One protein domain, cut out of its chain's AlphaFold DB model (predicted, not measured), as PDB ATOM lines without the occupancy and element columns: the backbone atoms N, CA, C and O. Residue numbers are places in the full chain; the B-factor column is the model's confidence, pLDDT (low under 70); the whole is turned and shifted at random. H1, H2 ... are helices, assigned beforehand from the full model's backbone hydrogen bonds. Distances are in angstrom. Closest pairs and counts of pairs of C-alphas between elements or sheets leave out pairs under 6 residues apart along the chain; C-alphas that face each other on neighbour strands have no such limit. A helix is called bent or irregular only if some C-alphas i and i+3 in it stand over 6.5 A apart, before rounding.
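Overview. This is residues 190 to 270 and 277 to 320 of the 328 residues of an uncharacterized protein of Hypoxylon sp. CO27-5 (UniProt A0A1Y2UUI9). Helical hairpins stand side by side in a slab that is only just flat: H1 with H2 at one end, H3 with H4 next, then H5, and H6 with H7 at the other end. H4 and H5 make the middle, the long H6 packs along H5, and residues 277 to 282, the last two of them in H6, stick out. The printed part has 125 residues with seven named helices, H1 to H7 in chain order, and no named strand; its class is all helix. H3 to H7 form an up-and-down bundle, each helix running against the one before it. The whole is compact, with a radius of gyration of the C-alphas of 14.7 A and spans of 41 by 41 by 23 A.

Along the chain. H1, residues 190 to 198, begins at C-alpha 190 at (-16.654, 15.319, 44.050). H2, residues 202 to 212, is irregular: C-alphas 204 and 207 are 8.1 A apart. H3, residues 218 to 231, is 19.9 A long, and H4, residues 238 to 251, is 20.4 A long. H5 holds residues 255 to 266. H6, residues 281 to 300, is the longest at 29.2 A and begins at C-alpha 281 at (-23.909, 47.057, 30.110). H7, residues 307 to 318, ends at C-alpha 318 at (-7.171, 38.952, 45.550).

Arrangement. H4 is the hub, touching H2, H3, H5 and H7. With H5 it forms a hairpin at a shallow tilt of 11 degrees, closest at the C-alphas of Ala 245 and Val 258, 5.0 A apart. With H3 it forms a hairpin at a steep tilt of 38 degrees, closest at the C-alphas of Ala 228 and Leu 244, 6.1 A apart. H1 touches H3, the same way at 3 degrees, closest at the C-alphas of Leu 190 and Leu 223, 6.4 A apart. H5 touches H6, opposite ways at a shallow tilt of 28 degrees, closest at the C-alphas of Leu 262 and Leu 294, 6.0 A apart. Residues 293 to 300 of H6 touch H7, closest at the C-alphas of Leu 300 and Lys 310, 5.4 A apart. H1 and H7 are apart. Every O i to N i+4 pair is within hydrogen-bond range in H1, H3, H4, H5 and H7; H2 has 5 of 7 and H6 15 of 16.

Size, cuts and confidence. The C-alphas of Leu 277 and Glu 308, the two farthest apart, are 45.8 A apart. Residues 271 to 276 are not printed, and C-alphas 270 and 277 are 12.0 A apart across the cut. Of the links printed whole, none is long. The mean pLDDT of the printed part is 78.5; residues 234 to 237, 269 to 270, 277 to 284, 304 and 320 are under 70.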
ATOM      1  N   LEU A 190     -17.370  15.353  45.327       75.88
ATOM      2  CA  LEU A 190     -16.654  15.319  44.050       75.88
ATOM      3  C   LEU A 190     -17.517  14.720  42.924       75.88
ATOM      4  O   LEU A 190     -17.565  15.281  41.836       75.88
ATOM      5  N   TYR A 191     -18.230  13.620  43.179       80.75
ATOM      6  CA  TYR A 191     -19.134  12.999  42.204       80.75
ATOM      7  C   TYR A 191     -20.345  13.892  41.900       80.75
ATOM      8  O   TYR A 191     -20.726  14.032  40.739       80.75
ATOM      9  N   TYR A 192     -20.900  14.552  42.921       85.31
ATOM     10  CA  TYR A 192     -21.998  15.509  42.773       85.31
ATOM     11  C   TYR A 192     -21.633  16.683  41.853       85.31
ATOM     12  O   TYR A 192     -22.293  16.893  40.835       85.31
ATOM     13  N   PHE A 193     -20.548  17.409  42.146       83.94
ATOM     14  CA  PHE A 193     -20.150  18.568  41.339       83.94
ATOM     15  C   PHE A 193     -19.683  18.189  39.927       83.94
ATOM     16  O   PHE A 193     -19.927  18.948  38.990       83.94
ATOM     17  N   MET A 194     -19.083  17.008  39.740       79.19
ATOM     18  CA  MET A 194     -18.760  16.499  38.399       79.19
ATOM     19  C   MET A 194     -20.022  16.164  37.598       79.19
ATOM     20  O   MET A 194     -20.154  16.605  36.462       79.19
ATOM     21  N   SER A 195     -21.004  15.491  38.209       82.81
ATOM     22  CA  SER A 195     -22.288  15.207  37.557       82.81
ATOM     23  C   SER A 195     -23.047  16.488  37.175       82.81
ATOM     24  O   SER A 195     -23.616  16.566  36.086       82.81
ATOM     25  N   LEU A 196     -23.008  17.523  38.023       82.94
ATOM     26  CA  LEU A 196     -23.582  18.839  37.712       82.94
ATOM     27  C   LEU A 196     -22.865  19.556  36.560       82.94
ATOM     28  O   LEU A 196     -23.522  20.276  35.803       82.94
ATOM     29  N   LEU A 197     -21.547  19.388  36.423       77.06
ATOM     30  CA  LEU A 197     -20.784  19.927  35.296       77.06
ATOM     31  C   LEU A 197     -21.168  19.220  33.988       77.06
ATOM     32  O   LEU A 197     -21.492  19.900  33.012       77.06
ATOM     33  N   ASP A 198     -21.186  17.885  33.984       77.50
ATOM     34  CA  ASP A 198     -21.534  17.075  32.807       77.50
ATOM     35  C   ASP A 198     -22.947  17.418  32.297       77.50
ATOM     36  O   ASP A 198     -23.174  17.568  31.096       77.50
ATOM     37  N   GLN A 199     -23.891  17.647  33.219       76.69
ATOM     38  CA  GLN A 199     -25.257  18.099  32.922       76.69
ATOM     39  C   GLN A 199     -25.366  19.597  32.562       76.69
ATOM     40  O   GLN A 199     -26.450  20.061  32.217       76.69
ATOM     41  N   GLY A 200     -24.290  20.383  32.670       70.31
ATOM     42  CA  GLY A 200     -24.295  21.835  32.429       70.31
ATOM     43  C   GLY A 200     -25.019  22.669  33.489       70.31
ATOM     44  O   GLY A 200     -25.252  23.857  33.287       70.31
ATOM     45  N   ARG A 201     -25.370  22.072  34.633       78.31
ATOM     46  CA  ARG A 201     -26.175  22.695  35.698       78.31
ATOM     47  C   ARG A 201     -25.344  23.379  36.781       78.31
ATOM     48  O   ARG A 201     -25.908  24.104  37.602       78.31
ATOM     49  N   ILE A 202     -24.027  23.175  36.782       78.50
ATOM     50  CA  ILE A 202     -23.096  23.675  37.804       78.50
ATOM     51  C   ILE A 202     -23.186  25.191  38.059       78.50
ATOM     52  O   ILE A 202     -23.046  25.608  39.205       78.50
ATOM     53  N   ASN A 203     -23.525  26.004  37.051       74.69
ATOM     54  CA  ASN A 203     -23.705  27.456  37.208       74.69
ATOM     55  C   ASN A 203     -24.795  27.812  38.238       74.69
ATOM     56  O   ASN A 203     -24.635  28.757  39.002       74.69
ATOM     57  N   SER A 204     -25.858  27.004  38.341       77.94
ATOM     58  CA  SER A 204     -26.919  27.182  39.352       77.94
ATOM     59  C   SER A 204     -26.510  26.765  40.773       77.94
ATOM     60  O   SER A 204     -27.290  26.911  41.710       77.94
ATOM     61  N   LYS A 205     -25.301  26.210  40.933       83.50
ATOM     62  CA  LYS A 205     -24.767  25.614  42.166       83.50
ATOM     63  C   LYS A 205     -23.381  26.153  42.545       83.50
ATOM     64  O   LYS A 205     -22.705  25.549  43.375       83.50
ATOM     65  N   VAL A 206     -22.970  27.292  41.981       81.19
ATOM     66  CA  VAL A 206     -21.670  27.924  42.278       81.19
ATOM     67  C   VAL A 206     -21.534  28.257  43.763       81.19
ATOM     68  O   VAL A 206     -20.492  27.988  44.344       81.19
ATOM     69  N   ASP A 207     -22.584  28.765  44.404       80.44
ATOM     70  CA  ASP A 207     -22.521  29.157  45.820       80.44
ATOM     71  C   ASP A 207     -22.412  27.929  46.751       80.44
ATOM     72  O   ASP A 207     -21.680  27.939  47.742       80.44
ATOM     73  N   GLU A 208     -23.047  26.813  46.370       83.88
ATOM     74  CA  GLU A 208     -22.902  25.514  47.040       83.88
ATOM     75  C   GLU A 208     -21.483  24.945  46.851       83.88
ATOM     76  O   GLU A 208     -20.877  24.475  47.815       83.88
ATOM     77  N   LEU A 209     -20.911  25.069  45.646       84.19
ATOM     78  CA  LEU A 209     -19.511  24.736  45.373       84.19
ATOM     79  C   LEU A 209     -18.565  25.581  46.241       84.19
ATOM     80  O   LEU A 209     -17.732  25.012  46.941       84.19
ATOM     81  N   CYS A 210     -18.727  26.907  46.273       82.75
ATOM     82  CA  CYS A 210     -17.931  27.808  47.112       82.75
ATOM     83  C   CYS A 210     -17.948  27.397  48.592       82.75
ATOM     84  O   CYS A 210     -16.899  27.391  49.228       82.75
ATOM     85  N   SER A 211     -19.107  26.990  49.125       82.06
ATOM     86  CA  SER A 211     -19.228  26.529  50.520       82.06
ATOM     87  C   SER A 211     -18.481  25.220  50.818       82.06
ATOM     88  O   SER A 211     -18.111  24.960  51.963       82.06
ATOM     89  N   TYR A 212     -18.243  24.393  49.795       82.75
ATOM     90  CA  TYR A 212     -17.551  23.111  49.915       82.75
ATOM     91  C   TYR A 212     -16.022  23.229  49.777       82.75
ATOM     92  O   TYR A 212     -15.299  22.384  50.316       82.75
ATOM     93  N   LEU A 213     -15.522  24.235  49.053       83.31
ATOM     94  CA  LEU A 213     -14.116  24.340  48.655       83.31
ATOM     95  C   LEU A 213     -13.191  24.914  49.742       83.31
ATOM     96  O   LEU A 213     -13.264  26.083  50.105       83.31
ATOM     97  N   ASP A 214     -12.216  24.109  50.156       79.75
ATOM     98  CA  ASP A 214     -11.146  24.438  51.098       79.75
ATOM     99  C   ASP A 214      -9.770  24.238  50.417       79.75
ATOM    100  O   ASP A 214      -9.406  23.100  50.091       79.75
ATOM    101  N   PRO A 215      -8.978  25.313  50.206       76.75
ATOM    102  CA  PRO A 215      -7.632  25.248  49.624       76.75
ATOM    103  C   PRO A 215      -6.681  24.248  50.297       76.75
ATOM    104  O   PRO A 215      -5.803  23.679  49.639       76.75
ATOM    105  N   ALA A 216      -6.849  23.964  51.593       79.44
ATOM    106  CA  ALA A 216      -6.007  22.999  52.293       79.44
ATOM    107  C   ALA A 216      -6.233  21.554  51.800       79.44
ATOM    108  O   ALA A 216      -5.305  20.738  51.818       79.44
ATOM    109  N   LYS A 217      -7.438  21.220  51.316       82.81
ATOM    110  CA  LYS A 217      -7.834  19.846  50.967       82.81
ATOM    111  C   LYS A 217      -7.449  19.478  49.530       82.81
ATOM    112  O   LYS A 217      -8.083  19.892  48.561       82.81
ATOM    113  N   LYS A 218      -6.448  18.598  49.387       83.00
ATOM    114  CA  LYS A 218      -5.905  18.125  48.091       83.00
ATOM    115  C   LYS A 218      -6.977  17.648  47.094       83.00
ATOM    116  O   LYS A 218      -6.909  17.965  45.907       83.00
ATOM    117  N   GLU A 219      -7.957  16.882  47.566       81.56
ATOM    118  CA  GLU A 219      -9.039  16.332  46.734       81.56
ATOM    119  C   GLU A 219      -9.935  17.433  46.152       81.56
ATOM    120  O   GLU A 219     -10.340  17.361  44.995       81.56
ATOM    121  N   GLN A 220     -10.169  18.497  46.920       85.50
ATOM    122  CA  GLN A 220     -10.986  19.629  46.496       85.50
ATOM    123  C   GLN A 220     -10.238  20.524  45.506       85.50
ATOM    124  O   GLN A 220     -10.835  20.950  44.520       85.50
ATOM    125  N   ARG A 221      -8.913  20.703  45.653       84.69
ATOM    126  CA  ARG A 221      -8.113  21.336  44.579       84.69
ATOM    127  C   ARG A 221      -8.130  20.520  43.294       84.69
ATOM    128  O   ARG A 221      -8.236  21.077  42.210       84.69
ATOM    129  N   THR A 222      -8.077  19.193  43.416       83.81
ATOM    130  CA  THR A 222      -8.158  18.285  42.261       83.81
ATOM    131  C   THR A 222      -9.503  18.428  41.537       83.81
ATOM    132  O   THR A 222      -9.530  18.450  40.306       83.81
ATOM    133  N   LEU A 223     -10.604  18.592  42.285       84.06
ATOM    134  CA  LEU A 223     -11.913  18.950  41.735       84.06
ATOM    135  C   LEU A 223     -11.864  20.313  41.022       84.06
ATOM    136  O   LEU A 223     -12.249  20.379  39.860       84.06
ATOM    137  N   VAL A 224     -11.343  21.371  41.655       86.75
ATOM    138  CA  VAL A 224     -11.271  22.719  41.051       86.75
ATOM    139  C   VAL A 224     -10.427  22.749  39.779       86.75
ATOM    140  O   VAL A 224     -10.869  23.309  38.781       86.75
ATOM    141  N   PHE A 225      -9.254  22.115  39.757       87.06
ATOM    142  CA  PHE A 225      -8.426  22.062  38.549       87.06
ATOM    143  C   PHE A 225      -9.117  21.311  37.408       87.06
ATOM    144  O   PHE A 225      -9.008  21.717  36.250       87.06
ATOM    145  N   ARG A 226      -9.866  20.242  37.715       83.75
ATOM    146  CA  ARG A 226     -10.656  19.514  36.715       83.75
ATOM    147  C   ARG A 226     -11.837  20.347  36.208       83.75
ATOM    148  O   ARG A 226     -12.011  20.438  34.998       83.75
ATOM    149  N   LEU A 227     -12.571  21.007  37.108       84.62
ATOM    150  CA  LEU A 227     -13.628  21.965  36.770       84.62
ATOM    151  C   LEU A 227     -13.094  23.068  35.848       84.62
ATOM    152  O   LEU A 227     -13.628  23.254  34.764       84.62
ATOM    153  N   ALA A 228     -12.000  23.735  36.221       85.69
ATOM    154  CA  ALA A 228     -11.376  24.789  35.421       85.69
ATOM    155  C   ALA A 228     -10.898  24.291  34.050       85.69
ATOM    156  O   ALA A 228     -11.092  24.978  33.055       85.69
ATOM    157  N   THR A 229     -10.334  23.080  33.977       83.69
ATOM    158  CA  THR A 229      -9.924  22.470  32.700       83.69
ATOM    159  C   THR A 229     -11.125  22.178  31.799       83.69
ATOM    160  O   THR A 229     -11.052  22.383  30.594       83.69
ATOM    161  N   GLN A 230     -12.246  21.704  32.350       77.31
ATOM    162  CA  GLN A 230     -13.439  21.427  31.546       77.31
ATOM    163  C   GLN A 230     -14.218  22.704  31.192       77.31
ATOM    164  O   GLN A 230     -14.765  22.782  30.096       77.31
ATOM    165  N   VAL A 231     -14.237  23.728  32.052       79.94
ATOM    166  CA  VAL A 231     -14.828  25.047  31.744       79.94
ATOM    167  C   VAL A 231     -13.986  25.795  30.705       79.94
ATOM    168  O   VAL A 231     -14.543  26.398  29.798       79.94
ATOM    169  N   SER A 232     -12.653  25.671  30.719       72.50
ATOM    170  CA  SER A 232     -11.818  26.208  29.632       72.50
ATOM    171  C   SER A 232     -12.006  25.475  28.292       72.50
ATOM    172  O   SER A 232     -11.552  25.966  27.260       72.50
ATOM    173  N   GLN A 233     -12.695  24.329  28.287       70.44
ATOM    174  CA  GLN A 233     -13.010  23.520  27.102       70.44
ATOM    175  C   GLN A 233     -14.503  23.529  26.726       70.44
ATOM    176  O   GLN A 233     -14.863  23.002  25.676       70.44
ATOM    177  N   SER A 234     -15.383  24.085  27.566       62.06
ATOM    178  CA  SER A 234     -16.831  24.103  27.343       62.06
ATOM    179  C   SER A 234     -17.425  25.447  27.759       62.06
ATOM    180  O   SER A 234     -17.237  25.899  28.883       62.06
ATOM    181  N   SER A 235     -18.145  26.082  26.833       56.84
ATOM    182  CA  SER A 235     -18.623  27.471  26.883       56.84
ATOM    183  C   SER A 235     -19.656  27.742  27.987       56.84
ATOM    184  O   SER A 235     -20.860  27.811  27.735       56.84
ATOM    185  N   ARG A 236     -19.220  27.792  29.256       59.16
ATOM    186  CA  ARG A 236     -20.133  27.778  30.412       59.16
ATOM    187  C   ARG A 236     -19.695  28.675  31.577       59.16
ATOM    188  O   ARG A 236     -18.971  28.246  32.469       59.16
ATOM    189  N   GLY A 237     -20.323  29.852  31.644       64.12
ATOM    190  CA  GLY A 237     -20.567  30.621  32.872       64.12
ATOM    191  C   GLY A 237     -19.454  31.572  33.323       64.12
ATOM    192  O   GLY A 237     -18.450  31.131  33.884       64.12
ATOM    193  N   GLN A 238     -19.709  32.883  33.210       71.31
ATOM    194  CA  GLN A 238     -18.870  33.968  33.750       71.31
ATOM    195  C   GLN A 238     -18.608  33.783  35.256       71.31
ATOM    196  O   GLN A 238     -17.458  33.611  35.671       71.31
ATOM    197  N   LYS A 239     -19.675  33.685  36.072       75.06
ATOM    198  CA  LYS A 239     -19.583  33.504  37.537       75.06
ATOM    199  C   LYS A 239     -18.712  32.303  37.937       75.06
ATOM    200  O   LYS A 239     -17.870  32.422  38.825       75.06
ATOM    201  N   LEU A 240     -18.868  31.152  37.271       79.56
ATOM    202  CA  LEU A 240     -18.064  29.955  37.554       79.56
ATOM    203  C   LEU A 240     -16.600  30.138  37.124       79.56
ATOM    204  O   LEU A 240     -15.696  29.809  37.890       79.56
ATOM    205  N   THR A 241     -16.366  30.701  35.937       83.50
ATOM    206  CA  THR A 241     -15.030  31.012  35.400       83.50
ATOM    207  C   THR A 241     -14.236  31.892  36.368       83.50
ATOM    208  O   THR A 241     -13.117  31.545  36.751       83.50
ATOM    209  N   VAL A 242     -14.840  32.988  36.834       81.25
ATOM    210  CA  VAL A 242     -14.223  33.938  37.770       81.25
ATOM    211  C   VAL A 242     -13.951  33.269  39.124       81.25
ATOM    212  O   VAL A 242     -12.831  33.359  39.631       81.25
ATOM    213  N   VAL A 243     -14.919  32.539  39.693       83.56
ATOM    214  CA  VAL A 243     -14.744  31.800  40.963       83.56
ATOM    215  C   VAL A 243     -13.585  30.801  40.893       83.56
ATOM    216  O   VAL A 243     -12.723  30.805  41.774       83.56
ATOM    217  N   LEU A 244     -13.520  29.974  39.843       87.56
ATOM    218  CA  LEU A 244     -12.457  28.979  39.678       87.56
ATOM    219  C   LEU A 244     -11.086  29.649  39.502       87.56
ATOM    220  O   LEU A 244     -10.136  29.269  40.187       87.56
ATOM    221  N   ALA A 245     -10.987  30.681  38.655       87.62
ATOM    222  CA  ALA A 245      -9.764  31.458  38.446       87.62
ATOM    223  C   ALA A 245      -9.192  32.003  39.767       87.62
ATOM    224  O   ALA A 245      -8.026  31.781  40.099       87.62
ATOM    225  N   ARG A 246     -10.038  32.662  40.564       81.94
ATOM    226  CA  ARG A 246      -9.679  33.248  41.865       81.94
ATOM    227  C   ARG A 246      -9.254  32.208  42.886       81.94
ATOM    228  O   ARG A 246      -8.279  32.411  43.605       81.94
ATOM    229  N   TRP A 247      -9.980  31.098  42.946       87.62
ATOM    230  CA  TRP A 247      -9.682  30.026  43.882       87.62
ATOM    231  C   TRP A 247      -8.308  29.407  43.591       87.62
ATOM    232  O   TRP A 247      -7.508  29.209  44.507       87.62
ATOM    233  N   ILE A 248      -7.989  29.194  42.310       87.56
ATOM    234  CA  ILE A 248      -6.676  28.713  41.858       87.56
ATOM    235  C   ILE A 248      -5.569  29.714  42.240       87.56
ATOM    236  O   ILE A 248      -4.584  29.318  42.867       87.56
ATOM    237  N   LEU A 249      -5.769  31.016  41.991       86.75
ATOM    238  CA  LEU A 249      -4.834  32.071  42.421       86.75
ATOM    239  C   LEU A 249      -4.630  32.106  43.945       86.75
ATOM    240  O   LEU A 249      -3.507  32.314  44.401       86.75
ATOM    241  N   SER A 250      -5.681  31.861  44.738       82.56
ATOM    242  CA  SER A 250      -5.598  31.814  46.208       82.56
ATOM    243  C   SER A 250      -4.763  30.641  46.734       82.56
ATOM    244  O   SER A 250      -4.154  30.748  47.797       82.56
ATOM    245  N   CYS A 251      -4.664  29.553  45.964       80.69
ATOM    246  CA  CYS A 251      -3.761  28.440  46.255       80.69
ATOM    247  C   CYS A 251      -2.297  28.750  45.896       80.69
ATOM    248  O   CYS A 251      -1.408  28.017  46.321       80.69
ATOM    249  N   GLY A 252      -2.036  29.803  45.110       75.56
ATOM    250  CA  GLY A 252      -0.708  30.118  44.574       75.56
ATOM    251  C   GLY A 252      -0.194  29.096  43.552       75.56
ATOM    252  O   GLY A 252       1.010  29.021  43.320       75.56
ATOM    253  N   GLU A 253      -1.088  28.294  42.968       76.75
ATOM    254  CA  GLU A 253      -0.763  27.186  42.066       76.75
ATOM    255  C   GLU A 253      -1.328  27.458  40.662       76.75
ATOM    256  O   GLU A 253      -2.444  27.941  40.521       76.75
ATOM    257  N   ASN A 254      -0.597  27.065  39.616       83.75
ATOM    258  CA  ASN A 254      -1.112  26.916  38.247       83.75
ATOM    259  C   ASN A 254      -1.732  28.181  37.591       83.75
ATOM    260  O   ASN A 254      -2.802  28.112  36.982       83.75
ATOM    261  N   ASP A 255      -1.029  29.321  37.621       86.44
ATOM    262  CA  ASP A 255      -1.470  30.576  36.969       86.44
ATOM    263  C   ASP A 255      -1.673  30.428  35.445       86.44
ATOM    264  O   ASP A 255      -2.436  31.175  34.824       86.44
ATOM    265  N   LYS A 256      -1.032  29.424  34.825       87.06
ATOM    266  CA  LYS A 256      -1.269  29.074  33.421       87.06
ATOM    267  C   LYS A 256      -2.699  28.576  33.200       87.06
ATOM    268  O   LYS A 256      -3.358  29.082  32.302       87.06
ATOM    269  N   LEU A 257      -3.207  27.659  34.026       87.12
ATOM    270  CA  LEU A 257      -4.598  27.196  33.921       87.12
ATOM    271  C   LEU A 257      -5.594  28.346  34.128       87.12
ATOM    272  O   LEU A 257      -6.627  28.371  33.469       87.12
ATOM    273  N   VAL A 258      -5.269  29.319  34.985       87.81
ATOM    274  CA  VAL A 258      -6.065  30.549  35.144       87.81
ATOM    275  C   VAL A 258      -6.064  31.374  33.856       87.81
ATOM    276  O   VAL A 258      -7.119  31.798  33.393       87.81
ATOM    277  N   THR A 259      -4.895  31.554  33.243       87.44
ATOM    278  CA  THR A 259      -4.741  32.269  31.966       87.44
ATOM    279  C   THR A 259      -5.499  31.573  30.837       87.44
ATOM    280  O   THR A 259      -6.221  32.241  30.100       87.44
ATOM    281  N   ASP A 260      -5.383  30.249  30.724       85.12
ATOM    282  CA  ASP A 260      -6.061  29.431  29.713       85.12
ATOM    283  C   ASP A 260      -7.593  29.467  29.911       85.12
ATOM    284  O   ASP A 260      -8.339  29.605  28.943       85.12
ATOM    285  N   LEU A 261      -8.071  29.422  31.162       86.94
ATOM    286  CA  LEU A 261      -9.488  29.538  31.536       86.94
ATOM    287  C   LEU A 261     -10.085  30.905  31.163       86.94
ATOM    288  O   LEU A 261     -11.087  30.960  30.452       86.94
ATOM    289  N   LEU A 262      -9.458  32.002  31.598       87.00
ATOM    290  CA  LEU A 262      -9.933  33.364  31.312       87.00
ATOM    291  C   LEU A 262      -9.834  33.689  29.813       87.00
ATOM    292  O   LEU A 262     -10.748  34.282  29.245       87.00
ATOM    293  N   SER A 263      -8.758  33.251  29.148       83.62
ATOM    294  CA  SER A 263      -8.590  33.433  27.700       83.62
ATOM    295  C   SER A 263      -9.612  32.627  26.904       83.62
ATOM    296  O   SER A 263     -10.119  33.135  25.910       83.62
ATOM    297  N   SER A 264      -9.936  31.397  27.309       81.00
ATOM    298  CA  SER A 264     -10.978  30.605  26.643       81.00
ATOM    299  C   SER A 264     -12.340  31.292  26.720       81.00
ATOM    300  O   SER A 264     -13.063  31.326  25.730       81.00
ATOM    301  N   HIS A 265     -12.662  31.900  27.864       78.00
ATOM    302  CA  HIS A 265     -13.913  32.630  28.019       78.00
ATOM    303  C   HIS A 265     -13.970  33.909  27.167       78.00
ATOM    304  O   HIS A 265     -14.939  34.109  26.447       78.00
ATOM    305  N   LEU A 266     -12.910  34.723  27.143       75.81
ATOM    306  CA  LEU A 266     -12.858  35.936  26.306       75.81
ATOM    307  C   LEU A 266     -12.815  35.649  24.795       75.81
ATOM    308  O   LEU A 266     -13.223  36.489  23.999       75.81
ATOM    309  N   ASN A 267     -12.307  34.485  24.380       73.25
ATOM    310  CA  ASN A 267     -12.278  34.074  22.972       73.25
ATOM    311  C   ASN A 267     -13.533  33.292  22.539       73.25
ATOM    312  O   ASN A 267     -13.572  32.812  21.404       73.25
ATOM    313  N   GLN A 268     -14.553  33.163  23.397       70.50
ATOM    314  CA  GLN A 268     -15.861  32.661  22.978       70.50
ATOM    315  C   GLN A 268     -16.524  33.707  22.077       70.50
ATOM    316  O   GLN A 268     -17.087  34.699  22.523       70.50
ATOM    317  N   VAL A 269     -16.405  33.480  20.770       53.44
ATOM    318  CA  VAL A 269     -17.331  34.030  19.782       53.44
ATOM    319  C   VAL A 269     -18.554  33.125  19.833       53.44
ATOM    320  O   VAL A 269     -18.421  31.931  19.571       53.44
ATOM    321  N   ASP A 270     -19.711  33.656  20.217       52.28
ATOM    322  CA  ASP A 270     -20.908  32.840  20.413       52.28
ATOM    323  C   ASP A 270     -21.351  32.127  19.129       52.28
ATOM    324  O   ASP A 270     -21.963  32.718  18.240       52.28
ATOM    325  N   LEU A 277     -29.324  40.703  20.306       48.97
ATOM    326  CA  LEU A 277     -28.861  41.713  19.342       48.97
ATOM    327  C   LEU A 277     -28.161  42.921  20.004       48.97
ATOM    328  O   LEU A 277     -27.585  43.761  19.309       48.97
ATOM    329  N   MET A 278     -28.212  43.013  21.335       53.91
ATOM    330  CA  MET A 278     -27.454  43.954  22.152       53.91
ATOM    331  C   MET A 278     -26.961  43.260  23.430       53.91
ATOM    332  O   MET A 278     -27.769  42.886  24.274       53.91
ATOM    333  N   MET A 279     -25.639  43.156  23.579       61.56
ATOM    334  CA  MET A 279     -24.967  42.875  24.853       61.56
ATOM    335  C   MET A 279     -25.308  43.960  25.874       61.56
ATOM    336  O   MET A 279     -25.241  45.152  25.548       61.56
ATOM    337  N   ASP A 280     -25.653  43.551  27.093       64.06
ATOM    338  CA  ASP A 280     -26.009  44.487  28.161       64.06
ATOM    339  C   ASP A 280     -24.763  45.194  28.731       64.06
ATOM    340  O   ASP A 280     -23.624  44.745  28.573       64.06
ATOM    341  N   VAL A 281     -24.972  46.319  29.414       64.88
ATOM    342  CA  VAL A 281     -23.909  47.057  30.110       64.88
ATOM    343  C   VAL A 281     -23.293  46.199  31.217       64.88
ATOM    344  O   VAL A 281     -22.072  46.201  31.360       64.88
ATOM    345  N   ASP A 282     -24.117  45.428  31.928       65.44
ATOM    346  CA  ASP A 282     -23.682  44.520  32.992       65.44
ATOM    347  C   ASP A 282     -22.801  43.385  32.424       65.44
ATOM    348  O   ASP A 282     -21.725  43.096  32.945       65.44
ATOM    349  N   GLU A 283     -23.192  42.797  31.286       67.69
ATOM    350  CA  GLU A 283     -22.413  41.763  30.584       67.69
ATOM    351  C   GLU A 283     -21.056  42.299  30.091       67.69
ATOM    352  O   GLU A 283     -20.026  41.625  30.194       67.69
ATOM    353  N   LEU A 284     -21.034  43.539  29.592       69.69
ATOM    354  CA  LEU A 284     -19.803  44.220  29.205       69.69
ATOM    355  C   LEU A 284     -18.893  44.499  30.411       69.69
ATOM    356  O   LEU A 284     -17.681  44.307  30.298       69.69
ATOM    357  N   GLU A 285     -19.444  44.951  31.540       70.44
ATOM    358  CA  GLU A 285     -18.688  45.189  32.778       70.44
ATOM    359  C   GLU A 285     -18.054  43.884  33.290       70.44
ATOM    360  O   GLU A 285     -16.859  43.864  33.592       70.44
ATOM    361  N   GLU A 286     -18.786  42.764  33.260       71.31
ATOM    362  CA  GLU A 286     -18.241  41.442  33.598       71.31
ATOM    363  C   GLU A 286     -17.120  40.990  32.641       71.31
ATOM    364  O   GLU A 286     -16.075  40.503  33.090       71.31
ATOM    365  N   LEU A 287     -17.276  41.182  31.325       74.69
ATOM    366  CA  LEU A 287     -16.217  40.877  30.350       74.69
ATOM    367  C   LEU A 287     -14.981  41.771  30.530       74.69
ATOM    368  O   LEU A 287     -13.851  41.305  30.351       74.69
ATOM    369  N   MET A 288     -15.167  43.035  30.921       75.00
ATOM    370  CA  MET A 288     -14.071  43.942  31.259       75.00
ATOM    371  C   MET A 288     -13.322  43.493  32.518       75.00
ATOM    372  O   MET A 288     -12.091  43.441  32.494       75.00
ATOM    373  N   ASP A 289     -14.026  43.074  33.569       77.31
ATOM    374  CA  ASP A 289     -13.411  42.535  34.789       77.31
ATOM    375  C   ASP A 289     -12.611  41.246  34.518       77.31
ATOM    376  O   ASP A 289     -11.494  41.075  35.023       77.31
ATOM    377  N   ILE A 290     -13.117  40.363  33.650       80.44
ATOM    378  CA  ILE A 290     -12.396  39.163  33.190       80.44
ATOM    379  C   ILE A 290     -11.152  39.547  32.370       80.44
ATOM    380  O   ILE A 290     -10.088  38.941  32.541       80.44
ATOM    381  N   GLN A 291     -11.244  40.575  31.521       81.75
ATOM    382  CA  GLN A 291     -10.123  41.087  30.731       81.75
ATOM    383  C   GLN A 291      -9.029  41.723  31.605       81.75
ATOM    384  O   GLN A 291      -7.846  41.450  31.377       81.75
ATOM    385  N   PHE A 292      -9.392  42.500  32.631       82.12
ATOM    386  CA  PHE A 292      -8.439  43.048  33.601       82.12
ATOM    387  C   PHE A 292      -7.775  41.943  34.427       82.12
ATOM    388  O   PHE A 292      -6.555  41.954  34.603       82.12
ATOM    389  N   LEU A 293      -8.549  40.951  34.881       82.81
ATOM    390  CA  LEU A 293      -8.014  39.805  35.616       82.81
ATOM    391  C   LEU A 293      -7.027  38.995  34.761       82.81
ATOM    392  O   LEU A 293      -5.972  38.612  35.260       82.81
ATOM    393  N   LEU A 294      -7.319  38.772  33.474       86.00
ATOM    394  CA  LEU A 294      -6.398  38.093  32.558       86.00
ATOM    395  C   LEU A 294      -5.076  38.860  32.398       86.00
ATOM    396  O   LEU A 294      -4.012  38.242  32.362       86.00
ATOM    397  N   GLU A 295      -5.115  40.189  32.300       83.88
ATOM    398  CA  GLU A 295      -3.904  41.006  32.162       83.88
ATOM    399  C   GLU A 295      -3.076  41.052  33.448       83.88
ATOM    400  O   GLU A 295      -1.850  40.942  33.383       83.88
ATOM    401  N   ASP A 296      -3.717  41.137  34.615       84.00
ATOM    402  CA  ASP A 296      -3.021  41.061  35.902       84.00
ATOM    403  C   ASP A 296      -2.414  39.665  36.151       84.00
ATOM    404  O   ASP A 296      -1.287  39.568  36.640       84.00
ATOM    405  N   VAL A 297      -3.088  38.580  35.748       85.12
ATOM    406  CA  VAL A 297      -2.540  37.212  35.831       85.12
ATOM    407  C   VAL A 297      -1.421  36.983  34.812       85.12
ATOM    408  O   VAL A 297      -0.431  36.327  35.136       85.12
ATOM    409  N   ARG A 298      -1.502  37.560  33.605       85.62
ATOM    410  CA  ARG A 298      -0.436  37.448  32.593       85.62
ATOM    411  C   ARG A 298       0.896  38.011  33.099       85.62
ATOM    412  O   ARG A 298       1.928  37.406  32.819       85.62
ATOM    413  N   LYS A 299       0.875  39.082  33.902       82.00
ATOM    414  CA  LYS A 299       2.071  39.644  34.562       82.00
ATOM    415  C   LYS A 299       2.740  38.643  35.521       82.00
ATOM    416  O   LYS A 299       3.959  38.641  35.641       82.00
ATOM    417  N   LEU A 300       1.980  37.739  36.157       80.38
ATOM    418  CA  LEU A 300       2.529  36.675  37.024       80.38
ATOM    419  C   LEU A 300       3.325  35.615  36.241       80.38
ATOM    420  O   LEU A 300       4.189  34.944  36.808       80.38
ATOM    421  N   LEU A 301       3.011  35.444  34.953       82.00
ATOM    422  CA  LEU A 301       3.673  34.502  34.049       82.00
ATOM    423  C   LEU A 301       4.901  35.101  33.348       82.00
ATOM    424  O   LEU A 301       5.567  34.392  32.590       82.00
ATOM    425  N   GLU A 302       5.223  36.377  33.578       82.56
ATOM    426  CA  GLU A 302       6.412  36.992  32.991       82.56
ATOM    427  C   GLU A 302       7.691  36.350  33.566       82.56
ATOM    428  O   GLU A 302       7.860  36.274  34.787       82.56
ATOM    429  N   PRO A 303       8.631  35.895  32.712       72.88
ATOM    430  CA  PRO A 303       9.810  35.136  33.145       72.88
ATOM    431  C   PRO A 303      10.816  35.966  33.958       72.88
ATOM    432  O   PRO A 303      11.781  35.420  34.485       72.88
ATOM    433  N   THR A 304      10.604  37.279  34.042       66.69
ATOM    434  CA  THR A 304      11.386  38.240  34.825       66.69
ATOM    435  C   THR A 304      10.896  38.409  36.263       66.69
ATOM    436  O   THR A 304      11.617  39.011  37.050       66.69
ATOM    437  N   SER A 305       9.709  37.901  36.621       73.88
ATOM    438  CA  SER A 305       9.130  38.100  37.955       73.88
ATOM    439  C   SER A 305       9.641  37.079  38.980       73.88
ATOM    440  O   SER A 305       9.599  35.863  38.757       73.88
ATOM    441  N   THR A 306      10.096  37.583  40.127       81.81
ATOM    442  CA  THR A 306      10.485  36.803  41.313       81.81
ATOM    443  C   THR A 306       9.266  36.198  42.025       81.81
ATOM    444  O   THR A 306       8.135  36.651  41.853       81.81
ATOM    445  N   GLU A 307       9.464  35.162  42.847       81.69
ATOM    446  CA  GLU A 307       8.348  34.545  43.584       81.69
ATOM    447  C   GLU A 307       7.735  35.496  44.626       81.69
ATOM    448  O   GLU A 307       6.522  35.478  44.842       81.69
ATOM    449  N   GLU A 308       8.538  36.381  45.215       80.88
ATOM    450  CA  GLU A 308       8.089  37.472  46.078       80.88
ATOM    451  C   GLU A 308       7.168  38.453  45.330       80.88
ATOM    452  O   GLU A 308       6.056  38.713  45.794       80.88
ATOM    453  N   GLU A 309       7.565  38.928  44.144       81.38
ATOM    454  CA  GLU A 309       6.750  39.828  43.308       81.38
ATOM    455  C   GLU A 309       5.460  39.159  42.818       81.38
ATOM    456  O   GLU A 309       4.398  39.792  42.809       81.38
ATOM    457  N   LYS A 310       5.507  37.868  42.453       83.19
ATOM    458  CA  LYS A 310       4.299  37.093  42.122       83.19
ATOM    459  C   LYS A 310       3.376  36.973  43.322       83.19
ATOM    460  O   LYS A 310       2.166  37.127  43.175       83.19
ATOM    461  N   LYS A 311       3.912  36.717  44.516       83.38
ATOM    462  CA  LYS A 311       3.125  36.606  45.751       83.38
ATOM    463  C   LYS A 311       2.461  37.932  46.122       83.38
ATOM    464  O   LYS A 311       1.272  37.934  46.438       83.38
ATOM    465  N   GLU A 312       3.182  39.048  46.030       82.19
ATOM    466  CA  GLU A 312       2.626  40.392  46.227       82.19
ATOM    467  C   GLU A 312       1.559  40.722  45.173       82.19
ATOM    468  O   GLU A 312       0.491  41.245  45.489       82.19
ATOM    469  N   SER A 313       1.803  40.370  43.913       81.38
ATOM    470  CA  SER A 313       0.861  40.624  42.820       81.38
ATOM    471  C   SER A 313      -0.401  39.762  42.931       81.38
ATOM    472  O   SER A 313      -1.499  40.298  42.800       81.38
ATOM    473  N   ARG A 314      -0.294  38.476  43.302       83.12
ATOM    474  CA  ARG A 314      -1.454  37.636  43.661       83.12
ATOM    475  C   ARG A 314      -2.229  38.219  44.845       83.12
ATOM    476  O   ARG A 314      -3.455  38.260  44.790       83.12
ATOM    477  N   ALA A 315      -1.547  38.714  45.882       82.12
ATOM    478  CA  ALA A 315      -2.209  39.359  47.018       82.12
ATOM    479  C   ALA A 315      -3.016  40.597  46.581       82.12
ATOM    480  O   ALA A 315      -4.185  40.700  46.941       82.12
ATOM    481  N   ARG A 316      -2.443  41.467  45.733       81.38
ATOM    482  CA  ARG A 316      -3.135  42.636  45.151       81.38
ATOM    483  C   ARG A 316      -4.329  42.254  44.269       81.38
ATOM    484  O   ARG A 316      -5.372  42.898  44.342       81.38
ATOM    485  N   ILE A 317      -4.206  41.194  43.465       81.62
ATOM    486  CA  ILE A 317      -5.315  40.674  42.648       81.62
ATOM    487  C   ILE A 317      -6.466  40.208  43.544       81.62
ATOM    488  O   ILE A 317      -7.621  40.517  43.262       81.62
ATOM    489  N   LEU A 318      -6.166  39.494  44.631       78.88
ATOM    490  CA  LEU A 318      -7.171  38.952  45.550       78.88
ATOM    491  C   LEU A 318      -7.786  40.018  46.479       78.88
ATOM    492  O   LEU A 318      -8.926  39.842  46.899       78.88
ATOM    493  N   SER A 319      -7.081  41.119  46.766       72.12
ATOM    494  CA  SER A 319      -7.518  42.175  47.699       72.12
ATOM    495  C   SER A 319      -8.311  43.332  47.073       72.12
ATOM    496  O   SER A 319      -8.597  44.301  47.764       72.12
ATOM    497  N   SER A 320      -8.595  43.298  45.771       67.19
ATOM    498  CA  SER A 320      -9.293  44.381  45.056       67.19
ATOM    499  C   SER A 320     -10.798  44.436  45.399       67.19
ATOM    500  O   SER A 320     -11.437  43.409  45.586       67.19
TER     501      SER A 320